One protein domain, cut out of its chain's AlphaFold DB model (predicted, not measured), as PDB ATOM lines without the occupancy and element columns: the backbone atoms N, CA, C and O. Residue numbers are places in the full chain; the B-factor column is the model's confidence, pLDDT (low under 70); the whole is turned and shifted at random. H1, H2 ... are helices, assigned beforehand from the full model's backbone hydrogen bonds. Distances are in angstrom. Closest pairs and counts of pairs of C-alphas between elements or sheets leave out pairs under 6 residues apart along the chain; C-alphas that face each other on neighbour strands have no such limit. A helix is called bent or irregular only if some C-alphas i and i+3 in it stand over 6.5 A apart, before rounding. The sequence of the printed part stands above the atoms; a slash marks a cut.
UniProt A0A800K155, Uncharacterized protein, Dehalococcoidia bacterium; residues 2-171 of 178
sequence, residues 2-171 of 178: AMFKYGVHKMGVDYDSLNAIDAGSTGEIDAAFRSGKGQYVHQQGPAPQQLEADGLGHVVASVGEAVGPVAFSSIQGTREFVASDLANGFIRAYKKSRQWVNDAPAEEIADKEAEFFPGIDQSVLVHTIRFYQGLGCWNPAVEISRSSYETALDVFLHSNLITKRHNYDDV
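Overview. This is residues 2 to 171 of the 178 residues of an uncharacterized protein of Dehalococcoidia bacterium (UniProt A0A800K155). Ten mostly short helices form an open ring around a middle that holds no helix: the long helix H6 makes one side of it, H3, H7 and H8 cluster at one end of H6, and H1, H4 and H9 make a second cluster. H5 lies by the other end of H6, H2 is near H3, and H10 is near H9. The printed part has 170 residues, with named helices H1 to H10 in chain order and no named strand; the class is all helix, and the helices that touch are mostly crossed. It is only just compact, close to loose, with a radius of gyration of the C-alphas of 18.2 A and spans of 52 by 42 by 24 A.

Along the chain. Find C-alpha 85 at (1.569, -13.198, -86.279); from there H6, residues 85 to 103, runs 27.7 A to C-alpha 103 at (19.011, 4.709, -74.317). Next come H7, residues 106 to 116, 15.5 A, and H8, residues 122 to 135, 20.1 A. H7 is irregular: C-alphas 112 and 115 are 7.6 A apart. Before H6 look for H1 at residues 2 to 10, H2 at 26 to 34, H3 at 47 to 53, H4 at 63 to 67 and H5 at 79 to 82. After H8, H9, residues 146 to 158, runs 18.1 A, and H10, residues 168 to 171, ends at C-alpha 171, (-3.633, 4.385, -95.028).

Arrangement. Start at H6, which is close to but not clearly touching H8, with C-alphas 102 and 133 closest at 5.9 A. H7 and H8 touch at Ala 106 and Val 126, whose C-alphas are 5.1 A apart, at a steep tilt of 63 degrees, opposite ways. With residues 124 to 128 alone H8 touches H3; the closest C-alphas, 49 and 124, are 6.0 A apart. H2 is close to but not clearly touching H3, with C-alphas 30 and 47 at 7.7 A. H1 touches H4, with the C-alphas of Gly 7 and Val 67 closest at 5.2 A. With residues 155 to 158 alone H9 touches H1, about perpendicular at 85 degrees, with C-alphas 6 and 155 at 5.5 A. H4 and H8 are only just apart, at 8.3 A. In H1, H2, H3, H4, H6, H8 and H9 every O i to N i+4 pair is within hydrogen-bond range; in H7 it is 5 of 7, and H5 and H10 are too short for such a pair.

Size, cuts and confidence. The C-alphas farthest apart, of Gly 36 and Asp 85, stand 52.5 A from each other. The links H1 to H2, H2 to H3 and H4 to H5 are long. The printed part has no cut, and no printed residue is under 70 in pLDDT.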
ATOM      1  N   ALA A   2      10.373  18.628-100.623       93.38
ATOM      2  CA  ALA A   2       9.073  18.973-100.015       93.38
ATOM      3  C   ALA A   2       9.140  19.538 -98.581       93.38
ATOM      4  O   ALA A   2       8.591  20.601 -98.308       93.38
ATOM      5  N   MET A   3       9.875  18.865 -97.689       94.81
ATOM      6  CA  MET A   3      10.052  19.309 -96.300       94.81
ATOM      7  C   MET A   3      10.655  20.714 -96.205       94.81
ATOM      8  O   MET A   3      10.163  21.536 -95.441       94.81
ATOM      9  N   PHE A   4      11.677  21.010 -97.013       94.69
ATOM     10  CA  PHE A   4      12.307  22.328 -97.033       94.69
ATOM     11  C   PHE A   4      11.338  23.412 -97.521       94.69
ATOM     12  O   PHE A   4      11.198  24.428 -96.847       94.69
ATOM     13  N   LYS A   5      10.614  23.171 -98.630       95.31
ATOM     14  CA  LYS A   5       9.591  24.102 -99.151       95.31
ATOM     15  C   LYS A   5       8.549  24.445 -98.089       95.31
ATOM     16  O   LYS A   5       8.267  25.614 -97.850       95.31
ATOM     17  N   TYR A   6       8.027  23.428 -97.408       96.69
ATOM     18  CA  TYR A   6       7.048  23.639 -96.349       96.69
ATOM     19  C   TYR A   6       7.642  24.337 -95.118       96.69
ATOM     20  O   TYR A   6       6.998  25.208 -94.537       96.69
ATOM     21  N   GLY A   7       8.879  24.002 -94.741       96.00
ATOM     22  CA  GLY A   7       9.594  24.655 -93.645       96.00
ATOM     23  C   GLY A   7       9.772  26.155 -93.881       96.00
ATOM     24  O   GLY A   7       9.412  26.952 -93.020       96.00
ATOM     25  N   VAL A   8      10.242  26.566 -95.062       95.44
ATOM     26  CA  VAL A   8      10.395  27.999 -95.377       95.44
ATOM     27  C   VAL A   8       9.042  28.712 -95.480       95.44
ATOM     28  O   VAL A   8       8.906  29.823 -94.972       95.44
ATOM     29  N   HIS A   9       8.008  28.040 -95.999       95.75
ATOM     30  CA  HIS A   9       6.636  28.552 -95.991       95.75
ATOM     31  C   HIS A   9       6.119  28.816 -94.565       95.75
ATOM     32  O   HIS A   9       5.559  29.881 -94.304       95.75
ATOM     33  N   LYS A  10       6.351  27.892 -93.620       95.81
ATOM     34  CA  LYS A  10       6.005  28.075 -92.197       95.81
ATOM     35  C   LYS A  10       6.713  29.269 -91.564       95.81
ATOM     36  O   LYS A  10       6.148  29.903 -90.678       95.81
ATOM     37  N   MET A  11       7.906  29.593 -92.050       95.06
ATOM     38  CA  MET A  11       8.686  30.753 -91.617       95.06
ATOM     39  C   MET A  11       8.308  32.052 -92.348       95.06
ATOM     40  O   MET A  11       8.931  33.084 -92.109       95.06
ATOM     41  N   GLY A  12       7.300  32.034 -93.230       95.50
ATOM     42  CA  GLY A  12       6.860  33.209 -93.988       95.50
ATOM     43  C   GLY A  12       7.788  33.597 -95.141       95.50
ATOM     44  O   GLY A  12       7.717  34.725 -95.625       95.50
ATOM     45  N   VAL A  13       8.659  32.686 -95.579       94.25
ATOM     46  CA  VAL A  13       9.573  32.897 -96.705       94.25
ATOM     47  C   VAL A  13       8.955  32.323 -97.976       94.25
ATOM     48  O   VAL A  13       8.546  31.160 -98.015       94.25
ATOM     49  N   ASP A  14       8.913  33.138 -99.029       93.69
ATOM     50  CA  ASP A  14       8.505  32.703-100.361       93.69
ATOM     51  C   ASP A  14       9.621  31.875-101.015       93.69
ATOM     52  O   ASP A  14      10.724  32.372-101.244       93.69
ATOM     53  N   TYR A  15       9.342  30.607-101.320       93.62
ATOM     54  CA  TYR A  15      10.311  29.713-101.954       93.62
ATOM     55  C   TYR A  15      10.718  30.189-103.352       93.62
ATOM     56  O   TYR A  15      11.877  30.021-103.727       93.62
ATOM     57  N   ASP A  16       9.809  30.811-104.105       93.50
ATOM     58  CA  ASP A  16      10.083  31.242-105.481       93.50
ATOM     59  C   ASP A  16      10.988  32.485-105.520       93.50
ATOM     60  O   ASP A  16      11.566  32.817-106.554       93.50
ATOM     61  N   SER A  17      11.187  33.136-104.367       94.88
ATOM     62  CA  SER A  17      12.196  34.185-104.196       94.88
ATOM     63  C   SER A  17      13.627  33.641-104.066       94.88
ATOM     64  O   SER A  17      14.590  34.408-104.146       94.88
ATOM     65  N   LEU A  18      13.792  32.326-103.869       94.31
ATOM     66  CA  LEU A  18      15.088  31.671-103.716       94.31
ATOM     67  C   LEU A  18      15.642  31.224-105.075       94.31
ATOM     68  O   LEU A  18      14.933  30.652-105.900       94.31
ATOM     69  N   ASN A  19      16.954  31.366-105.274       94.75
ATOM     70  CA  ASN A  19      17.645  30.742-106.405       94.75
ATOM     71  C   ASN A  19      17.944  29.265-106.097       94.75
ATOM     72  O   ASN A  19      19.068  28.905-105.738       94.75
ATOM     73  N   ALA A  20      16.914  28.421-106.151       93.75
ATOM     74  CA  ALA A  20      17.033  27.004-105.832       93.75
ATOM     75  C   ALA A  20      17.735  26.220-106.953       93.75
ATOM     76  O   ALA A  20      17.381  26.332-108.125       93.75
ATOM     77  N   ILE A  21      18.691  25.369-106.575       94.12
ATOM     78  CA  ILE A  21      19.408  24.480-107.493       94.12
ATOM     79  C   ILE A  21      19.006  23.041-107.185       94.12
ATOM     80  O   ILE A  21      19.186  22.570-106.062       94.12
ATOM     81  N   ASP A  22      18.479  22.339-108.187       92.94
ATOM     82  CA  ASP A  22      18.317  20.888-108.134       92.94
ATOM     83  C   ASP A  22      19.572  20.231-108.714       92.94
ATOM     84  O   ASP A  22      19.800  20.243-109.925       92.94
ATOM     85  N   ALA A  23      20.429  19.731-107.826       93.94
ATOM     86  CA  ALA A  23      21.673  19.068-108.195       93.94
ATOM     87  C   ALA A  23      21.521  17.545-108.362       93.94
ATOM     88  O   ALA A  23      22.509  16.899-108.688       93.94
ATOM     89  N   GLY A  24      20.323  16.973-108.177       92.81
ATOM     90  CA  GLY A  24      20.076  15.539-108.346       92.81
ATOM     91  C   GLY A  24      20.205  14.729-107.053       92.81
ATOM     92  O   GLY A  24      19.567  15.025-106.042       92.81
ATOM     93  N   SER A  25      20.971  13.641-107.102       91.00
ATOM     94  CA  SER A  25      21.147  12.703-105.988       91.00
ATOM     95  C   SER A  25      21.904  13.319-104.803       91.00
ATOM     96  O   SER A  25      22.572  14.343-104.927       91.00
ATOM     97  N   THR A  26      21.859  12.664-103.637       87.25
ATOM     98  CA  THR A  26      22.550  13.130-102.420       87.25
ATOM     99  C   THR A  26      24.044  13.389-102.646       87.25
ATOM    100  O   THR A  26      24.556  14.406-102.182       87.25
ATOM    101  N   GLY A  27      24.732  12.511-103.386       91.19
ATOM    102  CA  GLY A  27      26.154  12.678-103.701       91.19
ATOM    103  C   GLY A  27      26.425  13.829-104.675       91.19
ATOM    104  O   GLY A  27      27.415  14.539-104.529       91.19
ATOM    105  N   GLU A  28      25.530  14.066-105.637       95.38
ATOM    106  CA  GLU A  28      25.655  15.188-106.575       95.38
ATOM    107  C   GLU A  28      25.366  16.535-105.899       95.38
ATOM    108  O   GLU A  28      26.066  17.511-106.167       95.38
ATOM    109  N   ILE A  29      24.397  16.579-104.975       95.25
ATOM    110  CA  ILE A  29      24.132  17.741-104.112       95.25
ATOM    111  C   ILE A  29      25.377  18.091-103.292       95.25
ATOM    112  O   ILE A  29      25.787  19.254-103.269       95.25
ATOM    113  N   ASP A  30      25.997  17.092-102.660       94.56
ATOM    114  CA  ASP A  30      27.211  17.276-101.863       94.56
ATOM    115  C   ASP A  30      28.379  17.811-102.713       94.56
ATOM    116  O   ASP A  30      28.962  18.855-102.409       94.56
ATOM    117  N   ALA A  31      28.649  17.175-103.857       95.62
ATOM    118  CA  ALA A  31      29.697  17.602-104.783       95.62
ATOM    119  C   ALA A  31      29.447  19.011-105.360       95.62
ATOM    120  O   ALA A  31      30.380  19.806-105.528       95.62
ATOM    121  N   ALA A  32      28.193  19.354-105.659       96.88
ATOM    122  CA  ALA A  32      27.817  20.684-106.126       96.88
ATOM    123  C   ALA A  32      28.088  21.754-105.059       96.88
ATOM    124  O   ALA A  32      28.647  22.805-105.379       96.88
ATOM    125  N   PHE A  33      27.752  21.482-103.797       97.06
ATOM    126  CA  PHE A  33      28.027  22.403-102.698       97.06
ATOM    127  C   PHE A  33      29.534  22.575-102.466       97.06
ATOM    128  O   PHE A  33      30.025  23.703-102.477       97.06
ATOM    129  N   ARG A  34      30.295  21.474-102.390       95.94
ATOM    130  CA  ARG A  34      31.763  21.502-102.232       95.94
ATOM    131  C   ARG A  34      32.488  22.224-103.371       95.94
ATOM    132  O   ARG A  34      33.542  22.811-103.152       95.94
ATOM    133  N   SER A  35      31.927  22.208-104.582       96.75
ATOM    134  CA  SER A  35      32.453  22.955-105.737       96.75
ATOM    135  C   SER A  35      31.996  24.420-105.802       96.75
ATOM    136  O   SER A  35      32.302  25.111-106.773       96.75
ATOM    137  N   GLY A  36      31.286  24.915-104.783       95.94
ATOM    138  CA  GLY A  36      30.885  26.316-104.664       95.94
ATOM    139  C   GLY A  36      29.666  26.707-105.501       95.94
ATOM    140  O   GLY A  36      29.460  27.893-105.752       95.94
ATOM    141  N   LYS A  37      28.844  25.747-105.951       95.81
ATOM    142  CA  LYS A  37      27.658  26.051-106.775       95.81
ATOM    143  C   LYS A  37      26.499  26.676-105.996       95.81
ATOM    144  O   LYS A  37      25.594  27.216-106.622       95.81
ATOM    145  N   GLY A  38      26.503  26.612-104.665       94.38
ATOM    146  CA  GLY A  38      25.443  27.159-103.819       94.38
ATOM    147  C   GLY A  38      25.984  27.741-102.518       94.38
ATOM    148  O   GLY A  38      27.032  27.325-102.037       94.38
ATOM    149  N   GLN A  39      25.258  28.707-101.955       94.81
ATOM    150  CA  GLN A  39      25.592  29.331-100.665       94.81
ATOM    151  C   GLN A  39      25.052  28.536 -99.469       94.81
ATOM    152  O   GLN A  39      25.601  28.609 -98.377       94.81
ATOM    153  N   TYR A  40      23.983  27.770 -99.691       95.38
ATOM    154  CA  TYR A  40      23.349  26.897 -98.712       95.38
ATOM    155  C   TYR A  40      23.068  25.545 -99.355       95.38
ATOM    156  O   TYR A  40      22.845  25.458-100.566       95.38
ATOM    157  N   VAL A  41      23.024  24.505 -98.529       95.75
ATOM    158  CA  VAL A  41      22.654  23.155 -98.944       95.75
ATOM    159  C   VAL A  41      21.664  22.566 -97.948       95.75
ATOM    160  O   VAL A  41      21.775  22.769 -96.741       95.75
ATOM    161  N   HIS A  42      20.664  21.852 -98.460       93.94
ATOM    162  CA  HIS A  42      19.709  21.105 -97.652       93.94
ATOM    163  C   HIS A  42      20.008  19.608 -97.785       93.94
ATOM    164  O   HIS A  42      19.811  19.028 -98.855       93.94
ATOM    165  N   GLN A  43      20.466  18.989 -96.697       93.00
ATOM    166  CA  GLN A  43      20.839  17.575 -96.627       93.00
ATOM    167  C   GLN A  43      20.270  16.910 -95.367       93.00
ATOM    168  O   GLN A  43      19.795  17.575 -94.447       93.00
ATOM    169  N   GLN A  44      20.317  15.578 -95.343       91.75
ATOM    170  CA  GLN A  44      20.021  14.758 -94.169       91.75
ATOM    171  C   GLN A  44      21.328  14.251 -93.556       91.75
ATOM    172  O   GLN A  44      22.336  14.129 -94.254       91.75
ATOM    173  N   GLY A  45      21.300  13.964 -92.256       92.75
ATOM    174  CA  GLY A  45      22.434  13.383 -91.547       92.75
ATOM    175  C   GLY A  45      22.840  12.046 -92.174       92.75
ATOM    176  O   GLY A  45      21.967  11.322 -92.660       92.75
ATOM    177  N   PRO A  46      24.139  11.712 -92.192       95.38
ATOM    178  CA  PRO A  46      25.256  12.442 -91.571       95.38
ATOM    179  C   PRO A  46      25.945  13.486 -92.479       95.38
ATOM    180  O   PRO A  46      26.947  14.077 -92.083       95.38
ATOM    181  N   ALA A  47      25.451  13.723 -93.699       94.56
ATOM    182  CA  ALA A  47      26.145  14.559 -94.687       94.56
ATOM    183  C   ALA A  47      26.482  15.995 -94.215       94.56
ATOM    184  O   ALA A  47      27.639  16.395 -94.358       94.56
ATOM    185  N   PRO A  48      25.557  16.774 -93.609       94.44
ATOM    186  CA  PRO A  48      25.891  18.122 -93.163       94.44
ATOM    187  C   PRO A  48      26.901  18.132 -92.004       94.44
ATOM    188  O   PRO A  48      27.740  19.026 -91.951       94.44
ATOM    189  N   GLN A  49      26.887  17.121 -91.127       95.25
ATOM    190  CA  GLN A  49      27.893  16.968 -90.070       95.25
ATOM    191  C   GLN A  49      29.272  16.604 -90.640       95.25
ATOM    192  O   GLN A  49      30.290  17.050 -90.115       95.25
ATOM    193  N   GLN A  50      29.328  15.833 -91.733       96.06
ATOM    194  CA  GLN A  50      30.596  15.567 -92.417       96.06
ATOM    195  C   GLN A  50      31.148  16.837 -93.076       96.06
ATOM    196  O   GLN A  50      32.340  17.105 -92.977       96.06
ATOM    197  N   LEU A  51      30.299  17.667 -93.696       95.75
ATOM    198  CA  LEU A  51      30.728  18.962 -94.244       95.75
ATOM    199  C   LEU A  51      31.306  19.894 -93.168       95.75
ATOM    200  O   LEU A  51      32.260  20.624 -93.443       95.75
ATOM    201  N   GLU A  52      30.745  19.862 -91.958       95.69
ATOM    202  CA  GLU A  52      31.294  20.554 -90.787       95.69
ATOM    203  C   GLU A  52      32.661  20.016 -90.379       95.69
ATOM    204  O   GLU A  52      33.598  20.796 -90.203       95.69
ATOM    205  N   ALA A  53      32.789  18.692 -90.258       95.94
ATOM    206  CA  ALA A  53      34.047  18.041 -89.903       95.94
ATOM    207  C   ALA A  53      35.161  18.328 -90.924       95.94
ATOM    208  O   ALA A  53      36.305  18.569 -90.540       95.94
ATOM    209  N   ASP A  54      34.809  18.399 -92.209       95.69
ATOM    210  CA  ASP A  54      35.728  18.728 -93.301       95.69
ATOM    211  C   ASP A  54      36.085  20.229 -93.360       95.69
ATOM    212  O   ASP A  54      36.922  20.638 -94.168       95.69
ATOM    213  N   GLY A  55      35.444  21.073 -92.543       96.06
ATOM    214  CA  GLY A  55      35.646  22.524 -92.536       96.06
ATOM    215  C   GLY A  55      35.083  23.241 -93.768       96.06
ATOM    216  O   GLY A  55      35.520  24.346 -94.091       96.06
ATOM    217  N   LEU A  56      34.131  22.621 -94.473       96.19
ATOM    218  CA  LEU A  56      33.553  23.131 -95.723       96.19
ATOM    219  C   LEU A  56      32.177  23.779 -95.544       96.19
ATOM    220  O   LEU A  56      31.653  24.381 -96.481       96.19
ATOM    221  N   GLY A  57      31.580  23.675 -94.358       94.69
ATOM    222  CA  GLY A  57      30.280  24.258 -94.056       94.69
ATOM    223  C   GLY A  57      29.972  24.268 -92.564       94.69
ATOM    224  O   GLY A  57      30.787  23.844 -91.751       94.69
ATOM    225  N   HIS A  58      28.795  24.787 -92.217       95.19
ATOM    226  CA  HIS A  58      28.219  24.689 -90.878       95.19
ATOM    227  C   HIS A  58      26.695  24.606 -90.935       95.19
ATOM    228  O   HIS A  58      26.059  25.200 -91.812       95.19
ATOM    229  N   VAL A  59      26.105  23.853 -90.009       93.94
ATOM    230  CA  VAL A  59      24.659  23.725 -89.858       93.94
ATOM    231  C   VAL A  59      24.124  25.006 -89.231       93.94
ATOM    232  O   VAL A  59      24.464  25.367 -88.109       93.94
ATOM    233  N   VAL A  60      23.257  25.702 -89.966       94.38
ATOM    234  CA  VAL A  60      22.666  26.983 -89.535       94.38
ATOM    235  C   VAL A  60      21.213  26.870 -89.077       94.38
ATOM    236  O   VAL A  60      20.706  27.787 -88.436       94.38
ATOM    237  N   ALA A  61      20.520  25.789 -89.441       91.94
ATOM    238  CA  ALA A  61      19.104  25.598 -89.143       91.94
ATOM    239  C   ALA A  61      18.681  24.129 -89.290       91.94
ATOM    240  O   ALA A  61      19.245  23.386 -90.096       91.94
ATOM    241  N   SER A  62      17.622  23.743 -88.574       90.88
ATOM    242  CA  SER A  62      16.945  22.452 -88.717       90.88
ATOM    243  C   SER A  62      15.580  22.625 -89.383       90.88
ATOM    244  O   SER A  62      14.692  23.304 -88.866       90.88
ATOM    245  N   VAL A  63      15.365  21.951 -90.516       92.38
ATOM    246  CA  VAL A  63      14.035  21.896 -91.155       92.38
ATOM    247  C   VAL A  63      13.025  21.177 -90.260       92.38
ATOM    248  O   VAL A  63      11.852  21.541 -90.240       92.38
ATOM    249  N   GLY A  64      13.475  20.179 -89.493       88.62
ATOM    250  CA  GLY A  64      12.621  19.444 -88.563       88.62
ATOM    251  C   GLY A  64      12.042  20.341 -87.469       88.62
ATOM    252  O   GLY A  64      10.861  20.230 -87.162       88.62
ATOM    253  N   GLU A  65      12.834  21.278 -86.941       89.75
ATOM    254  CA  GLU A  65      12.366  22.244 -85.936       89.75
ATOM    255  C   GLU A  65      11.322  23.211 -86.509       89.75
ATOM    256  O   GLU A  65      10.316  23.479 -85.858       89.75
ATOM    257  N   ALA A  66      11.517  23.687 -87.744       92.56
ATOM    258  CA  ALA A  66      10.574  24.592 -88.403       92.56
ATOM    259  C   ALA A  66       9.232  23.918 -88.753       92.56
ATOM    260  O   ALA A  66       8.182  24.561 -88.715       92.56
ATOM    261  N   VAL A  67       9.253  22.630 -89.114       93.88
ATOM    262  CA  VAL A  67       8.042  21.877 -89.485       93.88
ATOM    263  C   VAL A  67       7.330  21.290 -88.262       93.88
ATOM    264  O   VAL A  67       6.098  21.251 -88.233       93.88
ATOM    265  N   GLY A  68       8.081  20.858 -87.250       91.06
ATOM    266  CA  GLY A  68       7.560  20.154 -86.083       91.06
ATOM    267  C   GLY A  68       7.216  18.680 -86.359       91.06
ATOM    268  O   GLY A  68       7.639  18.110 -87.369       91.06
ATOM    269  N   PRO A  69       6.454  18.029 -85.455       91.31
ATOM    270  CA  PRO A  69       6.102  16.615 -85.575       91.31
ATOM    271  C   PRO A  69       5.380  16.279 -86.887       91.31
ATOM    272  O   PRO A  69       4.324  16.835 -87.199       91.31
ATOM    273  N   VAL A  70       5.927  15.314 -87.627       94.50
ATOM    274  CA  VAL A  70       5.447  14.904 -88.952       94.50
ATOM    275  C   VAL A  70       5.627  13.399 -89.152       94.50
ATOM    276  O   VAL A  70       6.648  12.829 -88.769       94.50
ATOM    277  N   ALA A  71       4.649  12.742 -89.777       94.38
ATOM    278  CA  ALA A  71       4.703  11.320 -90.120       94.38
ATOM    279  C   ALA A  71       5.567  11.062 -91.375       94.38
ATOM    280  O   ALA A  71       5.091  10.516 -92.368       94.38
ATOM    281  N   PHE A  72       6.828  11.514 -91.361       88.75
ATOM    282  CA  PHE A  72       7.722  11.440 -92.522       88.75
ATOM    283  C   PHE A  72       8.309  10.034 -92.707       88.75
ATOM    284  O   PHE A  72       8.035   9.371 -93.704       88.75
ATOM    285  N   SER A  73       9.072   9.556 -91.721       89.00
ATOM    286  CA  SER A  73       9.596   8.188 -91.707       89.00
ATOM    287  C   SER A  73       8.563   7.257 -91.083       89.00
ATOM    288  O   SER A  73       8.311   7.325 -89.881       89.00
ATOM    289  N   SER A  74       7.969   6.391 -91.902       92.38
ATOM    290  CA  SER A  74       6.923   5.450 -91.494       92.38
ATOM    291  C   SER A  74       7.238   4.041 -91.993       92.38
ATOM    292  O   SER A  74       7.840   3.871 -93.054       92.38
ATOM    293  N   ILE A  75       6.807   3.022 -91.250       92.69
ATOM    294  CA  ILE A  75       6.847   1.630 -91.712       92.69
ATOM    295  C   ILE A  75       5.558   1.329 -92.475       92.69
ATOM    296  O   ILE A  75       4.466   1.633 -92.005       92.69
ATOM    297  N   GLN A  76       5.696   0.694 -93.636       93.38
ATOM    298  CA  GLN A  76       4.582   0.236 -94.460       93.38
ATOM    299  C   GLN A  76       4.681  -1.272 -94.696       93.38
ATOM    300  O   GLN A  76       5.773  -1.830 -94.783       93.38
ATOM    301  N   GLY A  77       3.531  -1.926 -94.818       92.50
ATOM    302  CA  GLY A  77       3.422  -3.349 -95.114       92.50
ATOM    303  C   GLY A  77       2.098  -3.649 -95.804       92.50
ATOM    304  O   GLY A  77       1.174  -2.833 -95.770       92.50
ATOM    305  N   THR A  78       1.997  -4.810 -96.451       94.19
ATOM    306  CA  THR A  78       0.728  -5.233 -97.056       94.19
ATOM    307  C   THR A  78      -0.295  -5.571 -95.969       94.19
ATOM    308  O   THR A  78       0.070  -5.864 -94.826       94.19
ATOM    309  N   ARG A  79      -1.588  -5.565 -96.315       91.62
ATOM    310  CA  ARG A  79      -2.656  -5.907 -95.360       91.62
ATOM    311  C   ARG A  79      -2.489  -7.325 -94.813       91.62
ATOM    312  O   ARG A  79      -2.710  -7.554 -93.629       91.62
ATOM    313  N   GLU A  80      -2.044  -8.247 -95.660       94.69
ATOM    314  CA  GLU A  80      -1.783  -9.643 -95.310       94.69
ATOM    315  C   GLU A  80      -0.639  -9.754 -94.298       94.69
ATOM    316  O   GLU A  80      -0.758 -10.490 -93.321       94.69
ATOM    317  N   PHE A  81       0.446  -8.992 -94.489       94.19
ATOM    318  CA  PHE A  81       1.543  -8.955 -93.525       94.19
ATOM    319  C   PHE A  81       1.076  -8.397 -92.182       94.19
ATOM    320  O   PHE A  81       1.291  -9.039 -91.158       94.19
ATOM    321  N   VAL A  82       0.402  -7.243 -92.178       92.50
ATOM    322  CA  VAL A  82      -0.065  -6.580 -90.947       92.50
ATOM    323  C   VAL A  82      -1.007  -7.475 -90.133       92.50
ATOM    324  O   VAL A  82      -0.955  -7.451 -88.907       92.50
ATOM    325  N   ALA A  83      -1.832  -8.289 -90.795       91.44
ATOM    326  CA  ALA A  83      -2.745  -9.226 -90.142       91.44
ATOM    327  C   ALA A  83      -2.069 -10.513 -89.617       91.44
ATOM    328  O   ALA A  83      -2.737 -11.343 -89.004       91.44
ATOM    329  N   SER A  84      -0.773 -10.713 -89.873       93.38
ATOM    330  CA  SER A  84      -0.056 -11.942 -89.518       93.38
ATOM    331  C   SER A  84       0.578 -11.897 -88.124       93.38
ATOM    332  O   SER A  84       0.977 -10.842 -87.626       93.38
ATOM    333  N   ASP A  85       0.809 -13.072 -87.532       93.25
ATOM    334  CA  ASP A  85       1.569 -13.198 -86.279       93.25
ATOM    335  C   ASP A  85       3.015 -12.695 -86.396       93.25
ATOM    336  O   ASP A  85       3.611 -12.240 -85.412       93.25
ATOM    337  N   LEU A  86       3.582 -12.729 -87.606       94.81
ATOM    338  CA  LEU A  86       4.919 -12.208 -87.862       94.81
ATOM    339  C   LEU A  86       4.978 -10.693 -87.630       94.81
ATOM    340  O   LEU A  86       5.968 -10.204 -87.086       94.81
ATOM    341  N   ALA A  87       3.911  -9.957 -87.953       94.75
ATOM    342  CA  ALA A  87       3.846  -8.522 -87.701       94.75
ATOM    343  C   ALA A  87       3.803  -8.192 -86.198       94.75
ATOM    344  O   ALA A  87       4.444  -7.229 -85.774       94.75
ATOM    345  N   ASN A  88       3.170  -9.035 -85.369       93.31
ATOM    346  CA  ASN A  88       3.243  -8.920 -83.904       93.31
ATOM    347  C   ASN A  88       4.688  -9.107 -83.398       93.31
ATOM    348  O   ASN A  88       5.146  -8.409 -82.493       93.31
ATOM    349  N   GLY A  89       5.436 -10.048 -83.982       94.88
ATOM    350  CA  GLY A  89       6.863 -10.231 -83.695       94.88
ATOM    351  C   GLY A  89       7.708  -9.025 -84.106       94.88
ATOM    352  O   GLY A  89       8.504  -8.525 -83.308       94.88
ATOM    353  N   PHE A  90       7.485  -8.530 -85.323       95.44
ATOM    354  CA  PHE A  90       8.176  -7.368 -85.870       95.44
ATOM    355  C   PHE A  90       7.964  -6.125 -85.005       95.44
ATOM    356  O   PHE A  90       8.941  -5.485 -84.623       95.44
ATOM    357  N   ILE A  91       6.720  -5.800 -84.633       94.81
ATOM    358  CA  ILE A  91       6.449  -4.574 -83.874       94.81
ATOM    359  C   ILE A  91       7.061  -4.619 -82.468       94.81
ATOM    360  O   ILE A  91       7.574  -3.607 -81.995       94.81
ATOM    361  N   ARG A  92       7.111  -5.795 -81.823       94.81
ATOM    362  CA  ARG A  92       7.829  -5.973 -80.548       94.81
ATOM    363  C   ARG A  92       9.323  -5.726 -80.693       94.81
ATOM    364  O   ARG A  92       9.909  -5.061 -79.841       94.81
ATOM    365  N   ALA A  93       9.941  -6.268 -81.743       95.75
ATOM    366  CA  ALA A  93      11.353  -6.030 -82.025       95.75
ATOM    367  C   ALA A  93      11.599  -4.545 -82.314       95.75
ATOM    368  O   ALA A  93      12.464  -3.945 -81.692       95.75
ATOM    369  N   TYR A  94      10.764  -3.929 -83.151       95.00
ATOM    370  CA  TYR A  94      10.861  -2.521 -83.515       95.00
ATOM    371  C   TYR A  94      10.742  -1.583 -82.305       95.00
ATOM    372  O   TYR A  94      11.583  -0.702 -82.134       95.00
ATOM    373  N   LYS A  95       9.764  -1.809 -81.411       94.75
ATOM    374  CA  LYS A  95       9.628  -1.064 -80.144       94.75
ATOM    375  C   LYS A  95      10.899  -1.169 -79.294       94.75
ATOM    376  O   LYS A  95      11.412  -0.153 -78.835       94.75
ATOM    377  N   LYS A  96      11.438  -2.384 -79.125       96.00
ATOM    378  CA  LYS A  96      12.683  -2.615 -78.372       96.00
ATOM    379  C   LYS A  96      13.887  -1.942 -79.024       96.00
ATOM    380  O   LYS A  96      14.687  -1.343 -78.317       96.00
ATOM    381  N   SER A  97      14.001  -2.005 -80.349       95.31
ATOM    382  CA  SER A  97      15.077  -1.354 -81.097       95.31
ATOM    383  C   SER A  97      15.025   0.163 -80.945       95.31
ATOM    384  O   SER A  97      16.053   0.763 -80.662       95.31
ATOM    385  N   ARG A  98      13.846   0.791 -81.055       95.12
ATOM    386  CA  ARG A  98      13.709   2.240 -80.829       95.12
ATOM    387  C   ARG A  98      14.061   2.627 -79.401       95.12
ATOM    388  O   ARG A  98      14.778   3.600 -79.212       95.12
ATOM    389  N   GLN A  99      13.600   1.865 -78.408       96.06
ATOM    390  CA  GLN A  99      13.978   2.110 -77.016       96.06
ATOM    391  C   GLN A  99      15.501   2.030 -76.844       96.06
ATOM    392  O   GLN A  99      16.108   2.965 -76.337       96.06
ATOM    393  N   TRP A 100      16.124   0.968 -77.358       96.81
ATOM    394  CA  TRP A 100      17.572   0.794 -77.292       96.81
ATOM    395  C   TRP A 100      18.334   1.937 -77.979       96.81
ATOM    396  O   TRP A 100      19.269   2.457 -77.389       96.81
ATOM    397  N   VAL A 101      17.909   2.389 -79.165       96.12
ATOM    398  CA  VAL A 101      18.544   3.529 -79.859       96.12
ATOM    399  C   VAL A 101      18.418   4.833 -79.064       96.12
ATOM    400  O   VAL A 101      19.298   5.677 -79.166       96.12
ATOM    401  N   ASN A 102      17.365   5.030 -78.266       96.00
ATOM    402  CA  ASN A 102      17.279   6.216 -77.402       96.00
ATOM    403  C   ASN A 102      18.169   6.111 -76.156       96.00
ATOM    404  O   ASN A 102      18.678   7.130 -75.700       96.00
ATOM    405  N   ASP A 103      18.337   4.908 -75.605       96.12
ATOM    406  CA  ASP A 103      19.011   4.709 -74.317       96.12
ATOM    407  C   ASP A 103      20.515   4.435 -74.454       96.12
ATOM    408  O   ASP A 103      21.292   4.736 -73.544       96.12
ATOM    409  N   ALA A 104      20.935   3.814 -75.558       98.06
ATOM    410  CA  ALA A 104      22.317   3.420 -75.775       98.06
ATOM    411  C   ALA A 104      23.218   4.637 -76.064       98.06
ATOM    412  O   ALA A 104      22.771   5.622 -76.665       98.06
ATOM    413  N   PRO A 105      24.511   4.572 -75.688       98.38
ATOM    414  CA  PRO A 105      25.488   5.571 -76.103       98.38
ATOM    415  C   PRO A 105      25.556   5.677 -77.630       98.38
ATOM    416  O   PRO A 105      25.570   4.664 -78.332       98.38
ATOM    417  N   ALA A 106      25.651   6.904 -78.145       98.25
ATOM    418  CA  ALA A 106      25.746   7.162 -79.582       98.25
ATOM    419  C   ALA A 106      26.959   6.463 -80.224       98.25
ATOM    420  O   ALA A 106      26.887   6.045 -81.373       98.25
ATOM    421  N   GLU A 107      28.041   6.290 -79.467       98.44
ATOM    422  CA  GLU A 107      29.235   5.526 -79.833       98.44
ATOM    423  C   GLU A 107      28.913   4.062 -80.147       98.44
ATOM    424  O   GLU A 107      29.315   3.551 -81.188       98.44
ATOM    425  N   GLU A 108      28.125   3.400 -79.293       98.50
ATOM    426  CA  GLU A 108      27.751   2.001 -79.512       98.50
ATOM    427  C   GLU A 108      26.863   1.851 -80.753       98.50
ATOM    428  O   GLU A 108      26.992   0.885 -81.507       98.50
ATOM    429  N   ILE A 109      25.950   2.801 -80.972       98.19
ATOM    430  CA  ILE A 109      25.073   2.803 -82.146       98.19
ATOM    431  C   ILE A 109      25.905   3.031 -83.415       98.19
ATOM    432  O   ILE A 109      25.775   2.252 -84.358       98.19
ATOM    433  N   ALA A 110      26.805   4.022 -83.404       98.12
ATOM    434  CA  ALA A 110      27.688   4.337 -84.524       98.12
ATOM    435  C   ALA A 110      28.537   3.128 -84.922       98.12
ATOM    436  O   ALA A 110      28.647   2.815 -86.104       98.12
ATOM    437  N   ASP A 111      29.106   2.410 -83.950       97.88
ATOM    438  CA  ASP A 111      29.910   1.212 -84.208       97.88
ATOM    439  C   ASP A 111      29.096   0.108 -84.907       97.88
ATOM    440  O   ASP A 111      29.628  -0.611 -85.753       97.88
ATOM    441  N   LYS A 112      27.801  -0.034 -84.582       97.38
ATOM    442  CA  LYS A 112      26.922  -1.043 -85.200       97.38
ATOM    443  C   LYS A 112      26.466  -0.681 -86.609       97.38
ATOM    444  O   LYS A 112      26.140  -1.592 -87.365       97.38
ATOM    445  N   GLU A 113      26.387   0.604 -86.948       96.00
ATOM    446  CA  GLU A 113      25.886   1.046 -88.255       96.00
ATOM    447  C   GLU A 113      26.968   1.550 -89.217       96.00
ATOM    448  O   GLU A 113      26.669   1.780 -90.386       96.00
ATOM    449  N   ALA A 114      28.222   1.667 -88.767       96.12
ATOM    450  CA  ALA A 114      29.334   2.206 -89.552       96.12
ATOM    451  C   ALA A 114      29.492   1.558 -90.940       96.12
ATOM    452  O   ALA A 114      29.796   2.247 -91.913       96.12
ATOM    453  N   GLU A 115      29.238   0.250 -91.070       97.06
ATOM    454  CA  GLU A 115      29.337  -0.450 -92.360       97.06
ATOM    455  C   GLU A 115      28.338   0.053 -93.416       97.06
ATOM    456  O   GLU A 115      28.595  -0.066 -94.615       97.06
ATOM    457  N   PHE A 116      27.223   0.657 -92.992       95.56
ATOM    458  CA  PHE A 116      26.213   1.231 -93.883       95.56
ATOM    459  C   PHE A 116      26.564   2.649 -94.353       95.56
ATOM    460  O   PHE A 116      25.920   3.156 -95.274       95.56
ATOM    461  N   PHE A 117      27.588   3.277 -93.766       94.62
ATOM    462  CA  PHE A 117      28.006   4.650 -94.060       94.62
ATOM    463  C   PHE A 117      29.485   4.726 -94.473       94.62
ATOM    464  O   PHE A 117      30.291   5.388 -93.812       94.62
ATOM    465  N   PRO A 118      29.876   4.073 -95.584       91.94
ATOM    466  CA  PRO A 118      31.253   4.131 -96.053       91.94
ATOM    467  C   PRO A 118      31.648   5.576 -96.384       91.94
ATOM    468  O   PRO A 118      30.958   6.265 -97.134       91.94
ATOM    469  N   GLY A 119      32.787   6.017 -95.850       90.00
ATOM    470  CA  GLY A 119      33.317   7.363 -96.083       90.00
ATOM    471  C   GLY A 119      32.767   8.447 -95.155       90.00
ATOM    472  O   GLY A 119      33.081   9.613 -95.372       90.00
ATOM    473  N   ILE A 120      31.980   8.082 -94.139       95.62
ATOM    474  CA  ILE A 120      31.628   8.979 -93.035       95.62
ATOM    475  C   ILE A 120      32.551   8.692 -91.855       95.62
ATOM    476  O   ILE A 120      32.771   7.533 -91.495       95.62
ATOM    477  N   ASP A 121      33.082   9.746 -91.243       96.19
ATOM    478  CA  ASP A 121      33.937   9.607 -90.073       96.19
ATOM    479  C   ASP A 121      33.150   9.067 -88.876       96.19
ATOM    480  O   ASP A 121      32.022   9.481 -88.595       96.19
ATOM    481  N   GLN A 122      33.778   8.189 -88.091       97.44
ATOM    482  CA  GLN A 122      33.122   7.590 -86.926       97.44
ATOM    483  C   GLN A 122      32.627   8.652 -85.935       97.44
ATOM    484  O   GLN A 122      31.515   8.569 -85.418       97.44
ATOM    485  N   SER A 123      33.422   9.698 -85.698       97.56
ATOM    486  CA  SER A 123      33.033  10.821 -84.837       97.56
ATOM    487  C   SER A 123      31.827  11.598 -85.380       97.56
ATOM    488  O   SER A 123      31.021  12.096 -84.591       97.56
ATOM    489  N   VAL A 124      31.674  11.673 -86.706       97.94
ATOM    490  CA  VAL A 124      30.538  12.312 -87.383       97.94
ATOM    491  C   VAL A 124      29.270  11.476 -87.224       97.94
ATOM    492  O   VAL A 124      28.214  12.040 -86.925       97.94
ATOM    493  N   LEU A 125      29.358  10.144 -87.335       98.06
ATOM    494  CA  LEU A 125      28.233   9.249 -87.034       98.06
ATOM    495  C   LEU A 125      27.771   9.413 -85.584       98.06
ATOM    496  O   LEU A 125      26.596   9.687 -85.343       98.06
ATOM    497  N   VAL A 126      28.704   9.370 -84.625       98.31
ATOM    498  CA  VAL A 126      28.405   9.590 -83.199       98.31
ATOM    499  C   VAL A 126      27.705  10.930 -82.972       98.31
ATOM    500  O   VAL A 126      26.698  10.997 -82.263       98.31
ATOM    501  N   HIS A 127      28.211  12.004 -83.583       96.94
ATOM    502  CA  HIS A 127      27.592  13.323 -83.473       96.94
ATOM    503  C   HIS A 127      26.171  13.332 -84.053       96.94
ATOM    504  O   HIS A 127      25.247  13.846 -83.420       96.94
ATOM    505  N   THR A 128      25.983  12.738 -85.232       96.62
ATOM    506  CA  THR A 128      24.692  12.679 -85.933       96.62
ATOM    507  C   THR A 128      23.648  11.911 -85.124       96.62
ATOM    508  O   THR A 128      22.533  12.399 -84.936       96.62
ATOM    509  N   ILE A 129      24.014  10.747 -84.584       97.56
ATOM    510  CA  ILE A 129      23.128   9.932 -83.744       97.56
ATOM    511  C   ILE A 129      22.718  10.710 -82.498       97.56
ATOM    512  O   ILE A 129      21.527  10.807 -82.203       97.56
ATOM    513  N   ARG A 130      23.679  11.331 -81.799       96.44
ATOM    514  CA  ARG A 130      23.401  12.143 -80.606       96.44
ATOM    515  C   ARG A 130      22.455  13.302 -80.918       96.44
ATOM    516  O   ARG A 130      21.535  13.576 -80.149       96.44
ATOM    517  N   PHE A 131      22.652  13.962 -82.057       93.06
ATOM    518  CA  PHE A 131      21.765  15.023 -82.522       93.06
ATOM    519  C   PHE A 131      20.338  14.501 -82.759       93.06
ATOM    520  O   PHE A 131      19.376  15.086 -82.267       93.06
ATOM    521  N   TYR A 132      20.179  13.357 -83.431       93.44
ATOM    522  CA  TYR A 132      18.866  12.743 -83.676       93.44
ATOM    523  C   TYR A 132      18.190  12.188 -82.414       93.44
ATOM    524  O   TYR A 132      16.961  12.254 -82.314       93.44
ATOM    525  N   GLN A 133      18.962  11.714 -81.430       94.62
ATOM    526  CA  GLN A 133      18.447  11.355 -80.105       94.62
ATOM    527  C   GLN A 133      17.861  12.605 -79.432       94.62
ATOM    528  O   GLN A 133      16.721  12.581 -78.972       94.62
ATOM    529  N   GLY A 134      18.594  13.726 -79.462       91.81
ATOM    530  CA  GLY A 134      18.150  15.011 -78.912       91.81
ATOM    531  C   GLY A 134      16.908  15.595 -79.597       91.81
ATOM    532  O   GLY A 134      16.057  16.171 -78.924       91.81
ATOM    533  N   LEU A 135      16.758  15.395 -80.911       88.19
ATOM    534  CA  LEU A 135      15.551  15.784 -81.655       88.19
ATOM    535  C   LEU A 135      14.323  14.913 -81.339       88.19
ATOM    536  O   LEU A 135      13.205  15.275 -81.702       88.19
ATOM    537  N   GLY A 136      14.505  13.756 -80.697       89.81
ATOM    538  CA  GLY A 136      13.419  12.820 -80.414       89.81
ATOM    539  C   GLY A 136      12.938  12.040 -81.643       89.81
ATOM    540  O   GLY A 136      11.792  11.582 -81.667       89.81
ATOM    541  N   CYS A 137      13.800  11.852 -82.654       89.56
ATOM    542  CA  CYS A 137      13.475  11.125 -83.890       89.56
ATOM    543  C   CYS A 137      12.935   9.705 -83.624       89.56
ATOM    544  O   CYS A 137      12.099   9.189 -84.372       89.56
ATOM    545  N   TRP A 138      13.368   9.073 -82.531       92.56
ATOM    546  CA  TRP A 138      12.987   7.709 -82.171       92.56
ATOM    547  C   TRP A 138      11.983   7.621 -81.014       92.56
ATOM    548  O   TRP A 138      11.985   6.614 -80.317       92.56
ATOM    549  N   ASN A 139      11.102   8.616 -80.834       87.69
ATOM    550  CA  ASN A 139      10.045   8.624 -79.803       87.69
ATOM    551  C   ASN A 139       9.404   7.228 -79.563       87.69
ATOM    552  O   ASN A 139       8.996   6.596 -80.534       87.69
ATOM    553  N   PRO A 140       9.264   6.741 -78.314       86.69
ATOM    554  CA  PRO A 140       8.762   5.391 -78.028       86.69
ATOM    555  C   PRO A 140       7.410   5.020 -78.664       86.69
ATOM    556  O   PRO A 140       7.190   3.846 -78.969       86.69
ATOM    557  N   ALA A 141       6.513   5.989 -78.886       89.06
ATOM    558  CA  ALA A 141       5.236   5.743 -79.557       89.06
ATOM    559  C   ALA A 141       5.462   5.328 -81.021       89.06
ATOM    560  O   ALA A 141       6.103   6.043 -81.796       89.06
ATOM    561  N   VAL A 142       4.952   4.154 -81.402       91.00
ATOM    562  CA  VAL A 142       5.087   3.583 -82.761       91.00
ATOM    563  C   VAL A 142       3.848   3.823 -83.620       91.00
ATOM    564  O   VAL A 142       3.864   3.572 -84.821       91.00
ATOM    565  N   GLU A 143       2.780   4.313 -83.005       92.62
ATOM    566  CA  GLU A 143       1.584   4.803 -83.658       92.62
ATOM    567  C   GLU A 143       1.898   6.092 -84.426       92.62
ATOM    568  O   GLU A 143       2.496   7.030 -83.895       92.62
ATOM    569  N   ILE A 144       1.423   6.183 -85.667       94.88
ATOM    570  CA  ILE A 144       1.336   7.468 -86.360       94.88
ATOM    571  C   ILE A 144       0.163   8.222 -85.732       94.88
ATOM    572  O   ILE A 144      -0.944   7.703 -85.698       94.88
ATOM    573  N   SER A 145       0.365   9.428 -85.205       94.62
ATOM    574  CA  SER A 145      -0.758  10.213 -84.689       94.62
ATOM    575  C   SER A 145      -1.533  10.858 -85.838       94.62
ATOM    576  O   SER A 145      -0.975  11.180 -86.888       94.62
ATOM    577  N   ARG A 146      -2.827  11.138 -85.628       96.19
ATOM    578  CA  ARG A 146      -3.604  11.930 -86.598       96.19
ATOM    579  C   ARG A 146      -2.950  13.287 -86.854       96.19
ATOM    580  O   ARG A 146      -2.859  13.706 -87.996       96.19
ATOM    581  N   SER A 147      -2.430  13.941 -85.814       96.38
ATOM    582  CA  SER A 147      -1.757  15.236 -85.957       96.38
ATOM    583  C   SER A 147      -0.506  15.169 -86.835       96.38
ATOM    584  O   SER A 147      -0.364  15.996 -87.727       96.38
ATOM    585  N   SER A 148       0.380  14.186 -86.636       95.62
ATOM    586  CA  SER A 148       1.602  14.073 -87.440       95.62
ATOM    587  C   SER A 148       1.303  13.651 -88.881       95.62
ATOM    588  O   SER A 148       2.017  14.062 -89.799       95.62
ATOM    589  N   TYR A 149       0.227  12.886 -89.091       97.38
ATOM    590  CA  TYR A 149      -0.296  12.566 -90.416       97.38
ATOM    591  C   TYR A 149      -0.862  13.797 -91.135       97.38
ATOM    592  O   TYR A 149      -0.517  14.032 -92.291       97.38
ATOM    593  N   GLU A 150      -1.663  14.626 -90.459       97.75
ATOM    594  CA  GLU A 150      -2.165  15.876 -91.046       97.75
ATOM    595  C   GLU A 150      -1.015  16.826 -91.410       97.75
ATOM    596  O   GLU A 150      -1.029  17.393 -92.503       97.75
ATOM    597  N   THR A 151       0.033  16.926 -90.579       97.44
ATOM    598  CA  THR A 151       1.246  17.681 -90.936       97.44
ATOM    599  C   THR A 151       1.902  17.126 -92.203       97.44
ATOM    600  O   THR A 151       2.338  17.897 -93.057       97.44
ATOM    601  N   ALA A 152       1.971  15.800 -92.361       97.19
ATOM    602  CA  ALA A 152       2.526  15.193 -93.569       97.19
ATOM    603  C   ALA A 152       1.683  15.554 -94.800       97.19
ATOM    604  O   ALA A 152       2.231  15.976 -95.820       97.19
ATOM    605  N   LEU A 153       0.353  15.473 -94.698       97.50
ATOM    606  CA  LEU A 153      -0.541  15.910 -95.769       97.50
ATOM    607  C   LEU A 153      -0.339  17.388 -96.117       97.50
ATOM    608  O   LEU A 153      -0.313  17.713 -97.301       97.50
ATOM    609  N   ASP A 154      -0.144  18.267 -95.131       97.69
ATOM    610  CA  ASP A 154       0.147  19.682 -95.388       97.69
ATOM    611  C   ASP A 154       1.448  19.861 -96.180       97.69
ATOM    612  O   ASP A 154       1.457  20.576 -97.182       97.69
ATOM    613  N   VAL A 155       2.525  19.167 -95.785       97.69
ATOM    614  CA  VAL A 155       3.822  19.195 -96.486       97.69
ATOM    615  C   VAL A 155       3.662  18.779 -97.949       97.69
ATOM    616  O   VAL A 155       4.130  19.472 -98.862       97.69
ATOM    617  N   PHE A 156       3.033  17.625 -98.183       96.75
ATOM    618  CA  PHE A 156       2.937  17.040 -99.519       96.75
ATOM    619  C   PHE A 156       1.940  17.790-100.406       96.75
ATOM    620  O   PHE A 156       2.200  17.928-101.602       96.75
ATOM    621  N   LEU A 157       0.846  18.312 -99.841       96.94
ATOM    622  CA  LEU A 157      -0.131  19.117-100.573       96.94
ATOM    623  C   LEU A 157       0.456  20.480-100.949       96.94
ATOM    624  O   LEU A 157       0.369  20.869-102.108       96.94
ATOM    625  N   HIS A 158       1.128  21.162-100.016       96.31
ATOM    626  CA  HIS A 158       1.836  22.417-100.299       96.31
ATOM    627  C   HIS A 158       2.888  22.239-101.403       96.31
ATOM    628  O   HIS A 158       3.086  23.113-102.243       96.31
ATOM    629  N   SER A 159       3.544  21.077-101.432       94.62
ATOM    630  CA  SER A 159       4.556  20.746-102.440       94.62
ATOM    631  C   SER A 159       3.980  20.193-103.751       94.62
ATOM    632  O   SER A 159       4.763  19.795-104.613       94.62
ATOM    633  N   ASN A 160       2.651  20.135-103.907       95.19
ATOM    634  CA  ASN A 160       1.948  19.541-105.053       95.19
ATOM    635  C   ASN A 160       2.330  18.075-105.356       95.19
ATOM    636  O   ASN A 160       2.203  17.615-106.488       95.19
ATOM    637  N   LEU A 161       2.801  17.325-104.352       95.12
ATOM    638  CA  LEU A 161       3.126  15.895-104.480       95.12
ATOM    639  C   LEU A 161       1.902  14.995-104.274       95.12
ATOM    640  O   LEU A 161       1.910  13.831-104.669       95.12
ATOM    641  N   ILE A 162       0.842  15.545-103.688       95.94
ATOM    642  CA  ILE A 162      -0.504  14.973-103.672       95.94
ATOM    643  C   ILE A 162      -1.490  16.040-104.143       95.94
ATOM    644  O   ILE A 162      -1.279  17.230-103.924       95.94
ATOM    645  N   THR A 163      -2.581  15.617-104.775       96.12
ATOM    646  CA  THR A 163      -3.626  16.523-105.289       96.12
ATOM    647  C   THR A 163      -4.859  16.588-104.394       96.12
ATOM    648  O   THR A 163      -5.744  17.415-104.604       96.12
ATOM    649  N   LYS A 164      -4.940  15.707-103.395       96.50
ATOM    650  CA  LYS A 164      -6.030  15.643-102.423       96.50
ATOM    651  C   LYS A 164      -5.516  15.148-101.081       96.50
ATOM    652  O   LYS A 164      -4.507  14.448-101.018       96.50
ATOM    653  N   ARG A 165      -6.255  15.461-100.020       97.19
ATOM    654  CA  ARG A 165      -6.045  14.844 -98.708       97.19
ATOM    655  C   ARG A 165      -6.603  13.424 -98.733       97.19
ATOM    656  O   ARG A 165      -7.719  13.203 -99.203       97.19
ATOM    657  N   HIS A 166      -5.805  12.471 -98.271       95.69
ATOM    658  CA  HIS A 166      -6.222  11.084 -98.093       95.69
ATOM    659  C   HIS A 166      -6.713  10.903 -96.657       95.69
ATOM    660  O   HIS A 166      -6.179  11.541 -95.751       95.69
ATOM    661  N   ASN A 167      -7.743  10.084 -96.436       96.69
ATOM    662  CA  ASN A 167      -8.222   9.876 -95.075       96.69
ATOM    663  C   ASN A 167      -7.188   9.066 -94.295       96.69
ATOM    664  O   ASN A 167      -6.654   8.079 -94.798       96.69
ATOM    665  N   TYR A 168      -6.967   9.453 -93.042       96.94
ATOM    666  CA  TYR A 168      -6.057   8.756 -92.136       96.94
ATOM    667  C   TYR A 168      -6.355   7.250 -92.067       96.94
ATOM    668  O   TYR A 168      -5.457   6.435 -92.255       96.94
ATOM    669  N   ASP A 169      -7.623   6.881 -91.877       95.69
ATOM    670  CA  ASP A 169      -8.036   5.485 -91.675       95.69
ATOM    671  C   ASP A 169      -7.936   4.624 -92.956       95.69
ATOM    672  O   ASP A 169      -8.027   3.399 -92.883       95.69
ATOM    673  N   ASP A 170      -7.698   5.235 -94.126       94.00
ATOM    674  CA  ASP A 170      -7.481   4.504 -95.384       94.00
ATOM    675  C   ASP A 170      -6.039   3.980 -95.515       94.00
ATOM    676  O   ASP A 170      -5.794   3.016 -96.250       94.00
ATOM    677  N   VAL A 171      -5.078   4.629 -94.843       93.19
ATOM    678  CA  VAL A 171      -3.633   4.385 -95.028       93.19
ATOM    679  C   VAL A 171      -2.873   4.129 -93.732       93.19
ATOM    680  O   VAL A 171      -1.759   3.611 -93.781       93.19
TER     681      VAL A 171